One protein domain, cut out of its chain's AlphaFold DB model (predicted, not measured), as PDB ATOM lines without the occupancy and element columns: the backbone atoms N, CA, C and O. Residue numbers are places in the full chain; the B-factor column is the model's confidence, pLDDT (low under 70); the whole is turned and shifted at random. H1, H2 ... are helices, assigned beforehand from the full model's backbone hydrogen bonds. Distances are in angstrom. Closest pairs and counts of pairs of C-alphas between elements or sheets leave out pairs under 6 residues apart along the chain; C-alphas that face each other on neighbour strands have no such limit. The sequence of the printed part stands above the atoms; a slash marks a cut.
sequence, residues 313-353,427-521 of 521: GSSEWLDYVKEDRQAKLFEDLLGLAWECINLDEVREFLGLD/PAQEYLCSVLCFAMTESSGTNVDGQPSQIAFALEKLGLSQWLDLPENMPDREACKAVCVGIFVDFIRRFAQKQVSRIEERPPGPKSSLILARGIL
ATOM      1  N   GLY A 313      86.872 146.220 120.368       50.91
ATOM      2  CA  GLY A 313      88.017 147.122 120.286       50.91
ATOM      3  C   GLY A 313      89.086 146.627 121.265       50.91
ATOM      4  O   GLY A 313      88.750 145.972 122.251       50.91
ATOM      5  N   SER A 314      90.365 146.918 121.040       52.75
ATOM      6  CA  SER A 314      91.439 146.505 121.967       52.75
ATOM      7  C   SER A 314      91.150 146.873 123.434       52.75
ATOM      8  O   SER A 314      91.564 146.160 124.340       52.75
ATOM      9  N   SER A 315      90.369 147.932 123.675       51.78
ATOM     10  CA  SER A 315      89.854 148.312 124.995       51.78
ATOM     11  C   SER A 315      88.682 147.460 125.503       51.78
ATOM     12  O   SER A 315      88.583 147.220 126.697       51.78
ATOM     13  N   GLU A 316      87.790 147.008 124.617       59.50
ATOM     14  CA  GLU A 316      86.644 146.153 124.961       59.50
ATOM     15  C   GLU A 316      87.087 144.706 125.219       59.50
ATOM     16  O   GLU A 316      86.433 143.995 125.975       59.50
ATOM     17  N   TRP A 317      88.217 144.271 124.647       64.69
ATOM     18  CA  TRP A 317      88.800 142.950 124.912       64.69
ATOM     19  C   TRP A 317      89.003 142.721 126.410       64.69
ATOM     20  O   TRP A 317      88.634 141.671 126.924       64.69
ATOM     21  N   LEU A 318      89.490 143.732 127.131       62.34
ATOM     22  CA  LEU A 318      89.690 143.668 128.581       62.34
ATOM     23  C   LEU A 318      88.377 143.483 129.360       62.34
ATOM     24  O   LEU A 318      88.362 142.826 130.398       62.34
ATOM     25  N   ASP A 319      87.264 144.018 128.851       64.44
ATOM     26  CA  ASP A 319      85.941 143.832 129.451       64.44
ATOM     27  C   ASP A 319      85.340 142.454 129.140       64.44
ATOM     28  O   ASP A 319      84.626 141.901 129.980       64.44
ATOM     29  N   TYR A 320      85.646 141.886 127.969       62.25
ATOM     30  CA  TYR A 320      85.244 140.528 127.575       62.25
ATOM     31  C   TYR A 320      86.047 139.434 128.283       62.25
ATOM     32  O   TYR A 320      85.523 138.348 128.511       62.25
ATOM     33  N   VAL A 321      87.283 139.735 128.686       61.66
ATOM     34  CA  VAL A 321      88.165 138.842 129.455       61.66
ATOM     35  C   VAL A 321      87.739 138.756 130.937       61.66
ATOM     36  O   VAL A 321      88.433 138.159 131.748       61.66
ATOM     37  N   LYS A 322      86.580 139.284 131.346       69.25
ATOM     38  CA  LYS A 322      86.020 138.977 132.677       69.25
ATOM     39  C   LYS A 322      85.617 137.492 132.748       69.25
ATOM     40  O   LYS A 322      85.122 136.940 131.766       69.25
ATOM     41  N   GLU A 323      85.868 136.863 133.900       61.66
ATOM     42  CA  GLU A 323      86.004 135.399 134.072       61.66
ATOM     43  C   GLU A 323      84.855 134.564 133.470       61.66
ATOM     44  O   GLU A 323      85.118 133.533 132.855       61.66
ATOM     45  N   ASP A 324      83.611 135.046 133.507       68.56
ATOM     46  CA  ASP A 324      82.441 134.270 133.062       68.56
ATOM     47  C   ASP A 324      82.289 134.143 131.530       68.56
ATOM     48  O   ASP A 324      81.484 133.343 131.054       68.56
ATOM     49  N   ARG A 325      83.018 134.936 130.727       76.88
ATOM     50  CA  ARG A 325      82.888 134.947 129.249       76.88
ATOM     51  C   ARG A 325      84.128 134.477 128.499       76.88
ATOM     52  O   ARG A 325      84.047 134.246 127.291       76.88
ATOM     53  N   GLN A 326      85.247 134.300 129.196       82.12
ATOM     54  CA  GLN A 326      86.525 133.906 128.596       82.12
ATOM     55  C   GLN A 326      86.433 132.574 127.848       82.12
ATOM     56  O   GLN A 326      86.942 132.453 126.741       82.12
ATOM     57  N   ALA A 327      85.743 131.591 128.424       83.56
ATOM     58  CA  ALA A 327      85.621 130.281 127.806       83.56
ATOM     59  C   ALA A 327      84.857 130.332 126.471       83.56
ATOM     60  O   ALA A 327      85.291 129.736 125.488       83.56
ATOM     61  N   LYS A 328      83.759 131.099 126.409       80.31
ATOM     62  CA  LYS A 328      82.989 131.274 125.170       80.31
ATOM     63  C   LYS A 328      83.783 132.043 124.114       80.31
ATOM     64  O   LYS A 328      83.788 131.677 122.947       80.31
ATOM     65  N   LEU A 329      84.505 133.076 124.539       79.44
ATOM     66  CA  LEU A 329      85.386 133.841 123.663       79.44
ATOM     67  C   LEU A 329      86.491 132.964 123.059       79.44
ATOM     68  O   LEU A 329      86.770 133.060 121.866       79.44
ATOM     69  N   PHE A 330      87.098 132.096 123.870       87.25
ATOM     70  CA  PHE A 330      88.086 131.134 123.398       87.25
ATOM     71  C   PHE A 330      87.484 130.139 122.398       87.25
ATOM     72  O   PHE A 330      88.096 129.876 121.364       87.25
ATOM     73  N   GLU A 331      86.289 129.614 122.679       83.12
ATOM     74  CA  GLU A 331      85.559 128.723 121.771       83.12
ATOM     75  C   GLU A 331      85.356 129.371 120.393       83.12
ATOM     76  O   GLU A 331      85.702 128.772 119.374       83.12
ATOM     77  N   ASP A 332      84.870 130.614 120.368       80.12
ATOM     78  CA  ASP A 332      84.603 131.345 119.128       80.12
ATOM     79  C   ASP A 332      85.909 131.642 118.355       80.12
ATOM     80  O   ASP A 332      85.965 131.502 117.129       80.12
ATOM     81  N   LEU A 333      86.996 131.985 119.064       85.69
ATOM     82  CA  LEU A 333      88.329 132.170 118.473       85.69
ATOM     83  C   LEU A 333      88.886 130.877 117.869       85.69
ATOM     84  O   LEU A 333      89.457 130.902 116.776       85.69
ATOM     85  N   LEU A 334      88.741 129.754 118.577       85.25
ATOM     86  CA  LEU A 334      89.160 128.439 118.100       85.25
ATOM     87  C   LEU A 334      88.364 128.047 116.849       85.25
ATOM     88  O   LEU A 334      88.957 127.580 115.874       85.25
ATOM     89  N   GLY A 335      87.050 128.297 116.854       77.75
ATOM     90  CA  GLY A 335      86.167 128.090 115.710       77.75
ATOM     91  C   GLY A 335      86.619 128.885 114.486       77.75
ATOM     92  O   GLY A 335      86.764 128.316 113.404       77.75
ATOM     93  N   LEU A 336      86.942 130.170 114.656       82.19
ATOM     94  CA  LEU A 336      87.427 131.012 113.560       82.19
ATOM     95  C   LEU A 336      88.790 130.570 113.019       82.19
ATOM     96  O   LEU A 336      88.984 130.514 111.804       82.19
ATOM     97  N   ALA A 337      89.746 130.255 113.896       85.62
ATOM     98  CA  ALA A 337      91.063 129.781 113.471       85.62
ATOM     99  C   ALA A 337      90.944 128.494 112.645       85.62
ATOM    100  O   ALA A 337      91.566 128.362 111.587       85.62
ATOM    101  N   TRP A 338      90.086 127.577 113.093       79.00
ATOM    102  CA  TRP A 338      89.773 126.352 112.373       79.00
ATOM    103  C   TRP A 338      89.110 126.620 111.014       79.00
ATOM    104  O   TRP A 338      89.509 126.039 110.002       79.00
ATOM    105  N   GLU A 339      88.124 127.514 110.946       76.56
ATOM    106  CA  GLU A 339      87.467 127.878 109.684       76.56
ATOM    107  C   GLU A 339      88.438 128.518 108.687       76.56
ATOM    108  O   GLU A 339      88.439 128.133 107.515       76.56
ATOM    109  N   CYS A 340      89.337 129.389 109.149       83.38
ATOM    110  CA  CYS A 340      90.403 129.959 108.329       83.38
ATOM    111  C   CYS A 340      91.306 128.879 107.708       83.38
ATOM    112  O   CYS A 340      91.596 128.940 106.510       83.38
ATOM    113  N   ILE A 341      91.719 127.870 108.488       81.31
ATOM    114  CA  ILE A 341      92.528 126.747 107.983       81.31
ATOM    115  C   ILE A 341      91.748 125.962 106.924       81.31
ATOM    116  O   ILE A 341      92.263 125.729 105.833       81.31
ATOM    117  N   ASN A 342      90.495 125.594 107.203       75.75
ATOM    118  CA  ASN A 342      89.683 124.832 106.251       75.75
ATOM    119  C   ASN A 342      89.427 125.600 104.956       75.75
ATOM    120  O   ASN A 342      89.493 125.020 103.873       75.75
ATOM    121  N   LEU A 343      89.132 126.899 105.047       76.06
ATOM    122  CA  LEU A 343      88.946 127.753 103.876       76.06
ATOM    123  C   LEU A 343      90.199 127.764 103.008       76.06
ATOM    124  O   LEU A 343      90.103 127.657 101.787       76.06
ATOM    125  N   ASP A 344      91.367 127.860 103.631       81.19
ATOM    126  CA  ASP A 344      92.641 127.860 102.929       81.19
ATOM    127  C   ASP A 344      92.918 126.521 102.239       81.19
ATOM    128  O   ASP A 344      93.294 126.504 101.067       81.19
ATOM    129  N   GLU A 345      92.652 125.406 102.913       75.38
ATOM    130  CA  GLU A 345      92.793 124.071 102.326       75.38
ATOM    131  C   GLU A 345      91.823 123.825 101.176       75.38
ATOM    132  O   GLU A 345      92.181 123.223 100.166       75.38
ATOM    133  N   VAL A 346      90.586 124.302 101.305       67.56
ATOM    134  CA  VAL A 346      89.590 124.196 100.241       67.56
ATOM    135  C   VAL A 346      90.000 125.042  99.046       67.56
ATOM    136  O   VAL A 346      89.857 124.584  97.911       67.56
ATOM    137  N   ARG A 347      90.537 126.249  99.267       75.44
ATOM    138  CA  ARG A 347      91.065 127.077  98.176       75.44
ATOM    139  C   ARG A 347      92.198 126.378  97.450       75.44
ATOM    140  O   ARG A 347      92.158 126.315  96.226       75.44
ATOM    141  N   GLU A 348      93.149 125.814  98.187       78.06
ATOM    142  CA  GLU A 348      94.274 125.072  97.621       78.06
ATOM    143  C   GLU A 348      93.790 123.848  96.833       78.06
ATOM    144  O   GLU A 348      94.106 123.700  95.652       78.06
ATOM    145  N   PHE A 349      92.937 123.019  97.443       71.69
ATOM    146  CA  PHE A 349      92.382 121.816  96.823       71.69
ATOM    147  C   PHE A 349      91.607 122.124  95.537       71.69
ATOM    148  O   PHE A 349      91.679 121.382  94.557       71.69
ATOM    149  N   LEU A 350      90.860 123.228  95.527       66.25
ATOM    150  CA  LEU A 350      90.067 123.650  94.380       66.25
ATOM    151  C   LEU A 350      90.852 124.550  93.409       66.25
ATOM    152  O   LEU A 350      90.326 124.878  92.345       66.25
ATOM    153  N   GLY A 351      92.083 124.961  93.713       75.56
ATOM    154  CA  GLY A 351      92.793 125.976  92.927       75.56
ATOM    155  C   GLY A 351      91.947 127.241  92.747       75.56
ATOM    156  O   GLY A 351      91.730 127.696  91.620       75.56
ATOM    157  N   LEU A 352      91.344 127.712  93.839       72.31
ATOM    158  CA  LEU A 352      90.586 128.960  93.886       72.31
ATOM    159  C   LEU A 352      91.533 130.122  94.177       72.31
ATOM    160  O   LEU A 352      92.531 129.959  94.871       72.31
ATOM    161  N   ASP A 353      91.190 131.281  93.628       75.25
ATOM    162  CA  ASP A 353      91.928 132.522  93.839       75.25
ATOM    163  C   ASP A 353      91.707 133.066  95.267       75.25
ATOM    164  O   ASP A 353      90.753 132.697  95.963       75.25
ATOM    165  N   PRO A 427      90.104 141.329 107.567       86.88
ATOM    166  CA  PRO A 427      90.291 139.916 107.248       86.88
ATOM    167  C   PRO A 427      90.426 139.070 108.522       86.88
ATOM    168  O   PRO A 427      91.158 139.442 109.441       86.88
ATOM    169  N   ALA A 428      89.748 137.926 108.587       85.31
ATOM    170  CA  ALA A 428      89.738 137.054 109.765       85.31
ATOM    171  C   ALA A 428      91.139 136.658 110.226       85.31
ATOM    172  O   ALA A 428      91.425 136.641 111.423       85.31
ATOM    173  N   GLN A 429      92.046 136.434 109.276       88.19
ATOM    174  CA  GLN A 429      93.421 136.089 109.592       88.19
ATOM    175  C   GLN A 429      94.174 137.250 110.263       88.19
ATOM    176  O   GLN A 429      94.923 137.036 111.215       88.19
ATOM    177  N   GLU A 430      93.959 138.483 109.797       85.44
ATOM    178  CA  GLU A 430      94.560 139.684 110.393       85.44
ATOM    179  C   GLU A 430      93.996 139.949 111.791       85.44
ATOM    180  O   GLU A 430      94.746 140.303 112.703       85.44
ATOM    181  N   TYR A 431      92.694 139.723 111.976       85.50
ATOM    182  CA  TYR A 431      92.051 139.803 113.283       85.50
ATOM    183  C   TYR A 431      92.641 138.781 114.263       85.50
ATOM    184  O   TYR A 431      93.138 139.185 115.311       85.50
ATOM    185  N   LEU A 432      92.684 137.491 113.905       87.00
ATOM    186  CA  LEU A 432      93.267 136.435 114.745       87.00
ATOM    187  C   LEU A 432      94.718 136.741 115.129       87.00
ATOM    188  O   LEU A 432      95.079 136.647 116.300       87.00
ATOM    189  N   CYS A 433      95.543 137.171 114.169       87.25
ATOM    190  CA  CYS A 433      96.922 137.560 114.456       87.25
ATOM    191  C   CYS A 433      96.989 138.747 115.423       87.25
ATOM    192  O   CYS A 433      97.796 138.739 116.346       87.25
ATOM    193  N   SER A 434      96.124 139.750 115.251       84.38
ATOM    194  CA  SER A 434      96.075 140.919 116.135       84.38
ATOM    195  C   SER A 434      95.688 140.542 117.567       84.38
ATOM    196  O   SER A 434      96.298 141.040 118.511       84.38
ATOM    197  N   VAL A 435      94.721 139.634 117.733       84.56
ATOM    198  CA  VAL A 435      94.284 139.120 119.042       84.56
ATOM    199  C   VAL A 435      95.407 138.349 119.733       84.56
ATOM    200  O   VAL A 435      95.688 138.585 120.907       84.56
ATOM    201  N   LEU A 436      96.098 137.473 119.000       86.38
ATOM    202  CA  LEU A 436      97.240 136.729 119.531       86.38
ATOM    203  C   LEU A 436      98.379 137.675 119.925       86.38
ATOM    204  O   LEU A 436      98.916 137.560 121.024       86.38
ATOM    205  N   CYS A 437      98.723 138.641 119.068       84.25
ATOM    206  CA  CYS A 437      99.732 139.656 119.369       84.25
ATOM    207  C   CYS A 437      99.376 140.449 120.626       84.25
ATOM    208  O   CYS A 437     100.228 140.610 121.495       84.25
ATOM    209  N   PHE A 438      98.120 140.885 120.760       84.06
ATOM    210  CA  PHE A 438      97.639 141.573 121.955       84.06
ATOM    211  C   PHE A 438      97.839 140.718 123.216       84.06
ATOM    212  O   PHE A 438      98.496 141.159 124.164       84.06
ATOM    213  N   ALA A 439      97.379 139.461 123.190       85.31
ATOM    214  CA  ALA A 439      97.542 138.523 124.298       85.31
ATOM    215  C   ALA A 439      99.020 138.289 124.663       85.31
ATOM    216  O   ALA A 439      99.367 138.182 125.840       85.31
ATOM    217  N   MET A 440      99.918 138.261 123.675       84.00
ATOM    218  CA  MET A 440     101.359 138.112 123.902       84.00
ATOM    219  C   MET A 440     102.014 139.379 124.472       84.00
ATOM    220  O   MET A 440     102.869 139.273 125.357       84.00
ATOM    221  N   THR A 441     101.608 140.570 124.014       82.31
ATOM    222  CA  THR A 441     102.167 141.850 124.487       82.31
ATOM    223  C   THR A 441     101.860 142.126 125.952       82.31
ATOM    224  O   THR A 441     102.758 142.541 126.682       82.31
ATOM    225  N   GLU A 442     100.646 141.803 126.402       78.56
ATOM    226  CA  GLU A 442     100.240 141.896 127.814       78.56
ATOM    227  C   GLU A 442     101.084 141.003 128.736       78.56
ATOM    228  O   GLU A 442     101.154 141.204 129.946       78.56
ATOM    229  N   SER A 443     101.736 139.993 128.167       69.38
ATOM    230  CA  SER A 443     102.254 138.869 128.932       69.38
ATOM    231  C   SER A 443     103.751 138.908 129.190       69.38
ATOM    232  O   SER A 443     104.201 138.399 130.215       69.38
ATOM    233  N   SER A 444     104.530 139.474 128.266       61.06
ATOM    234  CA  SER A 444     105.974 139.196 128.248       61.06
ATOM    235  C   SER A 444     106.858 140.399 127.935       61.06
ATOM    236  O   SER A 444     108.047 140.349 128.226       61.06
ATOM    237  N   GLY A 445     106.340 141.469 127.316       61.94
ATOM    238  CA  GLY A 445     107.163 142.596 126.845       61.94
ATOM    239  C   GLY A 445     108.285 142.229 125.849       61.94
ATOM    240  O   GLY A 445     109.055 143.101 125.455       61.94
ATOM    241  N   THR A 446     108.399 140.961 125.445       60.56
ATOM    242  CA  THR A 446     109.418 140.422 124.537       60.56
ATOM    243  C   THR A 446     108.840 140.160 123.151       60.56
ATOM    244  O   THR A 446     107.639 139.930 123.009       60.56
ATOM    245  N   ASN A 447     109.708 140.171 122.135       63.97
ATOM    246  CA  ASN A 447     109.343 139.870 120.752       63.97
ATOM    247  C   ASN A 447     108.686 138.485 120.617       63.97
ATOM    248  O   ASN A 447     109.017 137.539 121.338       63.97
ATOM    249  N   VAL A 448     107.719 138.417 119.706       63.00
ATOM    250  CA  VAL A 448     106.931 137.230 119.379       63.00
ATOM    251  C   VAL A 448     107.658 136.484 118.268       63.00
ATOM    252  O   VAL A 448     107.670 136.941 117.134       63.00
ATOM    253  N   ASP A 449     108.214 135.319 118.581       69.00
ATOM    254  CA  ASP A 449     108.961 134.493 117.621       69.00
ATOM    255  C   ASP A 449     108.091 133.334 117.086       69.00
ATOM    256  O   ASP A 449     108.594 132.362 116.521       69.00
ATOM    257  N   GLY A 450     106.777 133.372 117.349       71.75
ATOM    258  CA  GLY A 450     105.810 132.368 116.889       71.75
ATOM    259  C   GLY A 450     106.015 130.965 117.473       71.75
ATOM    260  O   GLY A 450     105.479 129.993 116.941       71.75
ATOM    261  N   GLN A 451     106.791 130.823 118.553       83.69
ATOM    262  CA  GLN A 451     107.074 129.517 119.149       83.69
ATOM    263  C   GLN A 451     105.802 128.893 119.752       83.69
ATOM    264  O   GLN A 451     105.008 129.612 120.370       83.69
ATOM    265  N   PRO A 452     105.616 127.558 119.675       85.88
ATOM    266  CA  PRO A 452     104.433 126.891 120.226       85.88
ATOM    267  C   PRO A 452     104.172 127.204 121.704       85.88
ATOM    268  O   PRO A 452     103.023 127.307 122.117       85.88
ATOM    269  N   SER A 453     105.226 127.409 122.501       86.38
ATOM    270  CA  SER A 453     105.117 127.799 123.911       86.38
ATOM    271  C   SER A 453     104.566 129.215 124.106       86.38
ATOM    272  O   SER A 453     103.773 129.433 125.021       86.38
ATOM    273  N   GLN A 454     104.936 130.167 123.243       87.19
ATOM    274  CA  GLN A 454     104.411 131.538 123.263       87.19
ATOM    275  C   GLN A 454     102.941 131.562 122.837       87.19
ATOM    276  O   GLN A 454     102.129 132.238 123.464       87.19
ATOM    277  N   ILE A 455     102.588 130.768 121.821       87.69
ATOM    278  CA  ILE A 455     101.202 130.605 121.375       87.69
ATOM    279  C   ILE A 455     100.373 129.960 122.483       87.69
ATOM    280  O   ILE A 455      99.336 130.499 122.846       87.69
ATOM    281  N   ALA A 456     100.847 128.863 123.082       89.56
ATOM    282  CA  ALA A 456     100.173 128.225 124.208       89.56
ATOM    283  C   ALA A 456      99.915 129.219 125.342       89.56
ATOM    284  O   ALA A 456      98.797 129.307 125.834       89.56
ATOM    285  N   PHE A 457     100.917 130.022 125.696       89.81
ATOM    286  CA  PHE A 457     100.762 131.069 126.697       89.81
ATOM    287  C   PHE A 457      99.693 132.106 126.307       89.81
ATOM    288  O   PHE A 457      98.850 132.463 127.128       89.81
ATOM    289  N   ALA A 458      99.703 132.584 125.059       89.75
ATOM    290  CA  ALA A 458      98.713 133.535 124.559       89.75
ATOM    291  C   ALA A 458      97.287 132.966 124.637       89.75
ATOM    292  O   ALA A 458      96.370 133.654 125.075       89.75
ATOM    293  N   LEU A 459      97.109 131.695 124.269       90.94
ATOM    294  CA  LEU A 459      95.816 131.016 124.335       90.94
ATOM    295  C   LEU A 459      95.320 130.854 125.779       90.94
ATOM    296  O   LEU A 459      94.132 131.041 126.031       90.94
ATOM    297  N   GLU A 460      96.212 130.590 126.739       90.88
ATOM    298  CA  GLU A 460      95.855 130.566 128.166       90.88
ATOM    299  C   GLU A 460      95.289 131.909 128.641       90.88
ATOM    300  O   GLU A 460      94.322 131.944 129.398       90.88
ATOM    301  N   LYS A 461      95.833 133.029 128.151       88.31
ATOM    302  CA  LYS A 461      95.298 134.369 128.444       88.31
ATOM    303  C   LYS A 461      93.961 134.653 127.773       88.31
ATOM    304  O   LYS A 461      93.182 135.445 128.295       88.31
ATOM    305  N   LEU A 462      93.706 134.018 126.635       87.94
ATOM    306  CA  LEU A 462      92.472 134.178 125.869       87.94
ATOM    307  C   LEU A 462      91.329 133.283 126.364       87.94
ATOM    308  O   LEU A 462      90.242 133.362 125.803       87.94
ATOM    309  N   GLY A 463      91.545 132.476 127.406       90.19
ATOM    310  CA  GLY A 463      90.493 131.670 128.025       90.19
ATOM    311  C   GLY A 463      90.613 130.160 127.815       90.19
ATOM    312  O   GLY A 463      89.654 129.446 128.109       90.19
ATOM    313  N   LEU A 464      91.745 129.651 127.304       91.12
ATOM    314  CA  LEU A 464      91.929 128.215 127.050       91.12
ATOM    315  C   LEU A 464      91.698 127.371 128.311       91.12
ATOM    316  O   LEU A 464      90.961 126.394 128.249       91.12
ATOM    317  N   SER A 465      92.281 127.740 129.456       90.06
ATOM    318  CA  SER A 465      92.084 126.996 130.708       90.06
ATOM    319  C   SER A 465      90.617 126.930 131.125       90.06
ATOM    320  O   SER A 465      90.119 125.847 131.406       90.06
ATOM    321  N   GLN A 466      89.923 128.066 131.096       89.81
ATOM    322  CA  GLN A 466      88.515 128.182 131.465       89.81
ATOM    323  C   GLN A 466      87.641 127.351 130.527       89.81
ATOM    324  O   GLN A 466      86.709 126.692 130.972       89.81
ATOM    325  N   TRP A 467      87.958 127.347 129.232       86.81
ATOM    326  CA  TRP A 467      87.264 126.519 128.255       86.81
ATOM    327  C   TRP A 467      87.519 125.022 128.458       86.81
ATOM    328  O   TRP A 467      86.585 124.230 128.373       86.81
ATOM    329  N   LEU A 468      88.754 124.627 128.783       86.19
ATOM    330  CA  LEU A 468      89.087 123.239 129.118       86.19
ATOM    331  C   LEU A 468      88.377 122.755 130.393       86.19
ATOM    332  O   LEU A 468      88.125 121.559 130.521       86.19
ATOM    333  N   ASP A 469      88.047 123.667 131.310       82.94
ATOM    334  CA  ASP A 469      87.336 123.372 132.557       82.94
ATOM    335  C   ASP A 469      85.804 123.238 132.371       82.94
ATOM    336  O   ASP A 469      85.129 122.743 133.272       82.94
ATOM    337  N   LEU A 470      85.238 123.634 131.219       67.88
ATOM    338  CA  LEU A 470      83.784 123.602 130.978       67.88
ATOM    339  C   LEU A 470      83.165 122.202 130.784       67.88
ATOM    340  O   LEU A 470      82.054 121.989 131.271       67.88
ATOM    341  N   PRO A 471      83.773 121.236 130.071       63.25
ATOM    342  CA  PRO A 471      83.149 119.935 129.889       63.25
ATOM    343  C   PRO A 471      83.631 118.950 130.957       63.25
ATOM    344  O   PRO A 471      84.767 118.483 130.910       63.25
ATOM    345  N   GLU A 472      82.716 118.520 131.837       53.50
ATOM    346  CA  GLU A 472      82.939 117.498 132.886       53.50
ATOM    347  C   GLU A 472      83.494 116.151 132.361       53.50
ATOM    348  O   GLU A 472      83.914 115.303 133.143       53.50
ATOM    349  N   ASN A 473      83.525 115.946 131.036       56.69
ATOM    350  CA  ASN A 473      83.947 114.715 130.364       56.69
ATOM    351  C   ASN A 473      85.058 114.919 129.313       56.69
ATOM    352  O   ASN A 473      85.210 114.080 128.415       56.69
ATOM    353  N   MET A 474      85.816 116.024 129.357       61.66
ATOM    354  CA  MET A 474      86.919 116.212 128.410       61.66
ATOM    355  C   MET A 474      88.023 115.164 128.678       61.66
ATOM    356  O   MET A 474      88.493 115.050 129.812       61.66
ATOM    357  N   PRO A 475      88.428 114.344 127.689       61.12
ATOM    358  CA  PRO A 475      89.596 113.484 127.854       61.12
ATOM    359  C   PRO A 475      90.854 114.329 128.031       61.12
ATOM    360  O   PRO A 475      90.851 115.494 127.656       61.12
ATOM    361  N   ASP A 476      91.889 113.709 128.607       81.88
ATOM    362  CA  ASP A 476      93.225 114.255 128.882       81.88
ATOM    363  C   ASP A 476      93.411 115.741 128.510       81.88
ATOM    364  O   ASP A 476      93.681 116.090 127.359       81.88
ATOM    365  N   ARG A 477      93.253 116.614 129.513       81.56
ATOM    366  CA  ARG A 477      93.329 118.078 129.384       81.56
ATOM    367  C   ARG A 477      94.575 118.532 128.626       81.56
ATOM    368  O   ARG A 477      94.494 119.457 127.818       81.56
ATOM    369  N   GLU A 478      95.711 117.879 128.860       83.81
ATOM    370  CA  GLU A 478      96.975 118.224 128.206       83.81
ATOM    371  C   GLU A 478      96.963 117.869 126.716       83.81
ATOM    372  O   GLU A 478      97.469 118.633 125.892       83.81
ATOM    373  N   ALA A 479      96.309 116.769 126.339       80.50
ATOM    374  CA  ALA A 479      96.117 116.418 124.938       80.50
ATOM    375  C   ALA A 479      95.214 117.431 124.219       80.50
ATOM    376  O   ALA A 479      95.564 117.908 123.139       80.50
ATOM    377  N   CYS A 480      94.086 117.818 124.823       79.81
ATOM    378  CA  CYS A 480      93.189 118.826 124.248       79.81
ATOM    379  C   CYS A 480      93.886 120.181 124.091       79.81
ATOM    380  O   CYS A 480      93.812 120.801 123.028       79.81
ATOM    381  N   LYS A 481      94.642 120.597 125.109       87.38
ATOM    382  CA  LYS A 481      95.494 121.785 125.050       87.38
ATOM    383  C   LYS A 481      96.491 121.716 123.893       87.38
ATOM    384  O   LYS A 481      96.582 122.668 123.118       87.38
ATOM    385  N   ALA A 482      97.204 120.601 123.736       83.38
ATOM    386  CA  ALA A 482      98.161 120.418 122.647       83.38
ATOM    387  C   ALA A 482      97.499 120.516 121.261       83.38
ATOM    388  O   ALA A 482      98.062 121.139 120.360       83.38
ATOM    389  N   VAL A 483      96.286 119.974 121.098       82.12
ATOM    390  CA  VAL A 483      95.506 120.084 119.854       82.12
ATOM    391  C   VAL A 483      95.137 121.537 119.557       82.12
ATOM    392  O   VAL A 483      95.388 122.009 118.447       82.12
ATOM    393  N   CYS A 484      94.603 122.272 120.537       85.25
ATOM    394  CA  CYS A 484      94.270 123.688 120.366       85.25
ATOM    395  C   CYS A 484      95.502 124.507 119.958       85.25
ATOM    396  O   CYS A 484      95.452 125.266 118.993       85.25
ATOM    397  N   VAL A 485      96.636 124.306 120.638       87.94
ATOM    398  CA  VAL A 485      97.905 124.962 120.282       87.94
ATOM    399  C   VAL A 485      98.329 124.597 118.859       87.94
ATOM    400  O   VAL A 485      98.703 125.478 118.088       87.94
ATOM    401  N   GLY A 486      98.226 123.319 118.482       82.50
ATOM    402  CA  GLY A 486      98.547 122.836 117.141       82.50
ATOM    403  C   GLY A 486      97.729 123.514 116.037       82.50
ATOM    404  O   GLY A 486      98.298 123.897 115.015       82.50
ATOM    405  N   ILE A 487      96.429 123.732 116.263       84.19
ATOM    406  CA  ILE A 487      95.544 124.456 115.334       84.19
ATOM    407  C   ILE A 487      96.057 125.884 115.115       84.19
ATOM    408  O   ILE A 487      96.271 126.296 113.976       84.19
ATOM    409  N   PHE A 488      96.330 126.631 116.186       89.31
ATOM    410  CA  PHE A 488      96.814 128.010 116.062       89.31
ATOM    411  C   PHE A 488      98.219 128.106 115.447       89.31
ATOM    412  O   PHE A 488      98.487 129.026 114.674       89.31
ATOM    413  N   VAL A 489      99.103 127.142 115.724       86.69
ATOM    414  CA  VAL A 489     100.419 127.041 115.069       86.69
ATOM    415  C   VAL A 489     100.270 126.808 113.560       86.69
ATOM    416  O   VAL A 489     100.955 127.463 112.773       86.69
ATOM    417  N   ASP A 490      99.383 125.899 113.130       83.94
ATOM    418  CA  ASP A 490      99.125 125.660 111.700       83.94
ATOM    419  C   ASP A 490      98.539 126.903 111.024       83.94
ATOM    420  O   ASP A 490      99.010 127.304 109.958       83.94
ATOM    421  N   PHE A 491      97.586 127.564 111.685       89.88
ATOM    422  CA  PHE A 491      97.022 128.832 111.234       89.88
ATOM    423  C   PHE A 491      98.111 129.899 111.007       89.88
ATOM    424  O   PHE A 491      98.221 130.429 109.899       89.88
ATOM    425  N   ILE A 492      98.960 130.175 112.010       87.62
ATOM    426  CA  ILE A 492     100.031 131.184 111.904       87.62
ATOM    427  C   ILE A 492     100.999 130.824 110.776       87.62
ATOM    428  O   ILE A 492     101.348 131.681 109.963       87.62
ATOM    429  N   ARG A 493     101.411 129.554 110.687       87.44
ATOM    430  CA  ARG A 493     102.332 129.080 109.647       87.44
ATOM    431  C   ARG A 493     101.769 129.309 108.245       87.44
ATOM    432  O   ARG A 493     102.478 129.841 107.391       87.44
ATOM    433  N   ARG A 494     100.509 128.936 108.000       86.94
ATOM    434  CA  ARG A 494      99.845 129.144 106.700       86.94
ATOM    435  C   ARG A 494      99.694 130.621 106.377       86.94
ATOM    436  O   ARG A 494      99.970 131.037 105.253       86.94
ATOM    437  N   PHE A 495      99.301 131.421 107.364       86.81
ATOM    438  CA  PHE A 495      99.184 132.860 107.188       86.81
ATOM    439  C   PHE A 495     100.531 133.491 106.820       86.81
ATOM    440  O   PHE A 495     100.611 134.242 105.849       86.81
ATOM    441  N   ALA A 496     101.606 133.132 107.524       84.81
ATOM    442  CA  ALA A 496     102.950 133.626 107.246       84.81
ATOM    443  C   ALA A 496     103.425 133.248 105.832       84.81
ATOM    444  O   ALA A 496     103.916 134.109 105.103       84.81
ATOM    445  N   GLN A 497     103.208 131.998 105.406       86.25
ATOM    446  CA  GLN A 497     103.529 131.544 104.046       86.25
ATOM    447  C   GLN A 497     102.825 132.388 102.973       86.25
ATOM    448  O   GLN A 497     103.460 132.801 102.002       86.25
ATOM    449  N   LYS A 498     101.544 132.712 103.174       85.06
ATOM    450  CA  LYS A 498     100.776 133.570 102.257       85.06
ATOM    451  C   LYS A 498     101.252 135.016 102.237       85.06
ATOM    452  O   LYS A 498     101.223 135.667 101.197       85.06
ATOM    453  N   GLN A 499     101.666 135.555 103.381       82.81
ATOM    454  CA  GLN A 499     102.216 136.910 103.417       82.81
ATOM    455  C   GLN A 499     103.543 136.980 102.658       82.81
ATOM    456  O   GLN A 499     103.763 137.934 101.916       82.81
ATOM    457  N   VAL A 500     104.390 135.952 102.776       82.56
ATOM    458  CA  VAL A 500     105.637 135.858 102.004       82.56
ATOM    459  C   VAL A 500     105.346 135.804 100.503       82.56
ATOM    460  O   VAL A 500     105.893 136.626  99.770       82.56
ATOM    461  N   SER A 501     104.428 134.941 100.049       81.31
ATOM    462  CA  SER A 501     104.090 134.854  98.618       81.31
ATOM    463  C   SER A 501     103.534 136.175  98.070       81.31
ATOM    464  O   SER A 501     103.953 136.636  97.010       81.31
ATOM    465  N   ARG A 502     102.675 136.869  98.828       81.12
ATOM    466  CA  ARG A 502     102.145 138.193  98.445       81.12
ATOM    467  C   ARG A 502     103.217 139.281  98.374       81.12
ATOM    468  O   ARG A 502     103.083 140.222  97.588       81.12
ATOM    469  N   ILE A 503     104.245 139.200  99.217       77.81
ATOM    470  CA  ILE A 503     105.384 140.125  99.186       77.81
ATOM    471  C   ILE A 503     106.253 139.853  97.955       77.81
ATOM    472  O   ILE A 503     106.686 140.809  97.317       77.81
ATOM    473  N   GLU A 504     106.478 138.585  97.607       80.25
ATOM    474  CA  GLU A 504     107.259 138.182  96.429       80.25
ATOM    475  C   GLU A 504     106.561 138.538  95.107       80.25
ATOM    476  O   GLU A 504     107.219 138.934  94.147       80.25
ATOM    477  N   GLU A 505     105.230 138.459  95.066       78.75
ATOM    478  CA  GLU A 505     104.430 138.795  93.881       78.75
ATOM    479  C   GLU A 505     104.226 140.305  93.683       78.75
ATOM    480  O   GLU A 505     103.949 140.758  92.567       78.75
ATOM    481  N   ARG A 506     104.361 141.120  94.740       69.19
ATOM    482  CA  ARG A 506     104.221 142.574  94.606       69.19
ATOM    483  C   ARG A 506     105.466 143.174  93.946       69.19
ATOM    484  O   ARG A 506     106.571 143.018  94.467       69.19
ATOM    485  N   PRO A 507     105.316 143.964  92.864       65.31
ATOM    486  CA  PRO A 507     106.430 144.746  92.344       65.31
ATOM    487  C   PRO A 507     106.963 145.673  93.452       65.31
ATOM    488  O   PRO A 507     106.169 146.150  94.270       65.31
ATOM    489  N   PRO A 508     108.283 145.934  93.509       61.50
ATOM    490  CA  PRO A 508     108.921 146.648  94.614       61.50
ATOM    491  C   PRO A 508     108.333 148.058  94.785       61.50
ATOM    492  O   PRO A 508     108.717 149.005  94.102       61.50
ATOM    493  N   GLY A 509     107.374 148.176  95.705       54.25
ATOM    494  CA  GLY A 509     106.710 149.411  96.117       54.25
ATOM    495  C   GLY A 509     107.146 149.876  97.515       54.25
ATOM    496  O   GLY A 509     107.946 149.213  98.182       54.25
ATOM    497  N   PRO A 510     106.654 151.035  97.990       46.75
ATOM    498  CA  PRO A 510     107.074 151.620  99.265       46.75
ATOM    499  C   PRO A 510     106.711 150.732 100.477       46.75
ATOM    500  O   PRO A 510     105.605 150.215 100.601       46.75
ATOM    501  N   LYS A 511     107.690 150.564 101.379       46.84
ATOM    502  CA  LYS A 511     107.879 149.469 102.361       46.84
ATOM    503  C   LYS A 511     106.965 149.450 103.610       46.84
ATOM    504  O   LYS A 511     107.328 148.828 104.605       46.84
ATOM    505  N   SER A 512     105.819 150.126 103.632       43.19
ATOM    506  CA  SER A 512     105.079 150.376 104.888       43.19
ATOM    507  C   SER A 512     104.239 149.203 105.422       43.19
ATOM    508  O   SER A 512     103.973 149.165 106.618       43.19
ATOM    509  N   SER A 513     103.879 148.209 104.604       40.69
ATOM    510  CA  SER A 513     103.141 147.007 105.060       40.69
ATOM    511  C   SER A 513     104.044 145.856 105.535       40.69
ATOM    512  O   SER A 513     103.557 144.840 106.017       40.69
ATOM    513  N   LEU A 514     105.368 146.021 105.447       46.16
ATOM    514  CA  LEU A 514     106.357 144.960 105.677       46.16
ATOM    515  C   LEU A 514     106.657 144.680 107.164       46.16
ATOM    516  O   LEU A 514     107.408 143.759 107.467       46.16
ATOM    517  N   ILE A 515     106.132 145.498 108.084       49.97
ATOM    518  CA  ILE A 515     106.543 145.502 109.497       49.97
ATOM    519  C   ILE A 515     105.789 144.449 110.320       49.97
ATOM    520  O   ILE A 515     106.385 143.854 111.209       49.97
ATOM    521  N   LEU A 516     104.523 144.152 109.998       45.09
ATOM    522  CA  LEU A 516     103.744 143.173 110.769       45.09
ATOM    523  C   LEU A 516     104.186 141.727 110.481       45.09
ATOM    524  O   LEU A 516     104.345 140.939 111.404       45.09
ATOM    525  N   ALA A 517     104.454 141.394 109.212       43.41
ATOM    526  CA  ALA A 517     104.899 140.053 108.820       43.41
ATOM    527  C   ALA A 517     106.321 139.728 109.318       43.41
ATOM    528  O   ALA A 517     106.586 138.593 109.682       43.41
ATOM    529  N   ARG A 518     107.215 140.727 109.389       48.53
ATOM    530  CA  ARG A 518     108.579 140.594 109.943       48.53
ATOM    531  C   ARG A 518     108.663 140.622 111.471       48.53
ATOM    532  O   ARG A 518     109.747 140.448 112.006       48.53
ATOM    533  N   GLY A 519     107.578 140.981 112.151       48.66
ATOM    534  CA  GLY A 519     107.511 140.931 113.611       48.66
ATOM    535  C   GLY A 519     106.979 139.600 114.141       48.66
ATOM    536  O   GLY A 519     107.033 139.392 115.344       48.66
ATOM    537  N   ILE A 520     106.427 138.757 113.259       45.38
ATOM    538  CA  ILE A 520     105.842 137.440 113.570       45.38
ATOM    539  C   ILE A 520     106.713 136.298 113.002       45.38
ATOM    540  O   ILE A 520     106.765 135.228 113.602       45.38
ATOM    541  N   LEU A 521     107.367 136.518 111.850       41.81
ATOM    542  CA  LEU A 521     108.466 135.695 111.312       41.81
ATOM    543  C   LEU A 521     109.806 136.187 111.852       41.81
ATOM    544  O   LEU A 521     110.661 135.321 112.135       41.81
TER     545      LEU A 521
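AT A GLANCE: This is residues 313 to 353 and 427 to 521 of the 521 residues of an uncharacterized protein of Paraburkholderia sp. BL23I1N1 (UniProt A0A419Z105). Two long helices, H2 and H6, cross as an X near their middles, while H3, H4 and H5 pack to one side of the crossing and short H1 and H7 lie at the rim. Residues 346 to 351 and 504 to 512 stick out. The printed part has 136 residues with seven named helices, H1 to H7 in chain order, and no named strand; it is all helix and compact, with a radius of gyration of the C-alphas of 16.1 A and spans of 53 by 37 by 25 A.

HOW THE PARTS SIT: Start at H6, residues 477 to 505, and find H2, residues 326 to 350, touching it at a steep tilt of 48 degrees, the same way; the closest C-alphas, of Ile 341 and Phe 491, are 5.9 A apart. H4, residues 452 to 461, touches H6, closest at C-alphas 456 and 485, 5.6 A. H3, residues 428 to 444, touches H4 about perpendicular at 87 degrees, closest at C-alphas 439 and 458, 5.1 A. H5, residues 464 to 468, touches H2, closest at C-alphas 327 and 467, 4.1 A. H1, residues 314 to 320, is close to H2 but not clearly touching, as is H7, residues 514 to 517, to H6; both closest C-alpha pairs, 320 to 326 and 499 to 517, are at 6.8 A. Each O i to N i+4 pair is within hydrogen-bond range in H2, H4, H5 and H6, against 12 of 13 in H3 and 1 of 3 in H1, which has 2 of 4 O i to N i+3 pairs; H7 is too short.

IN THESE COORDINATES: Find C-alpha 477 at (93.329, 118.078, 129.384); H6 runs 42.6 A to C-alpha 505 at (104.430, 138.795, 93.881). H2 spans 35.9 A and H3 24.7 A.

THE WHOLE: Residues 354 to 426 are not printed, a gap of 15.4 A between C-alphas 353 and 427. No link printed whole is long. The pLDDT is under 70 in 43 of the 136 printed residues, among them residues 313 to 324 and residues 506 to 521.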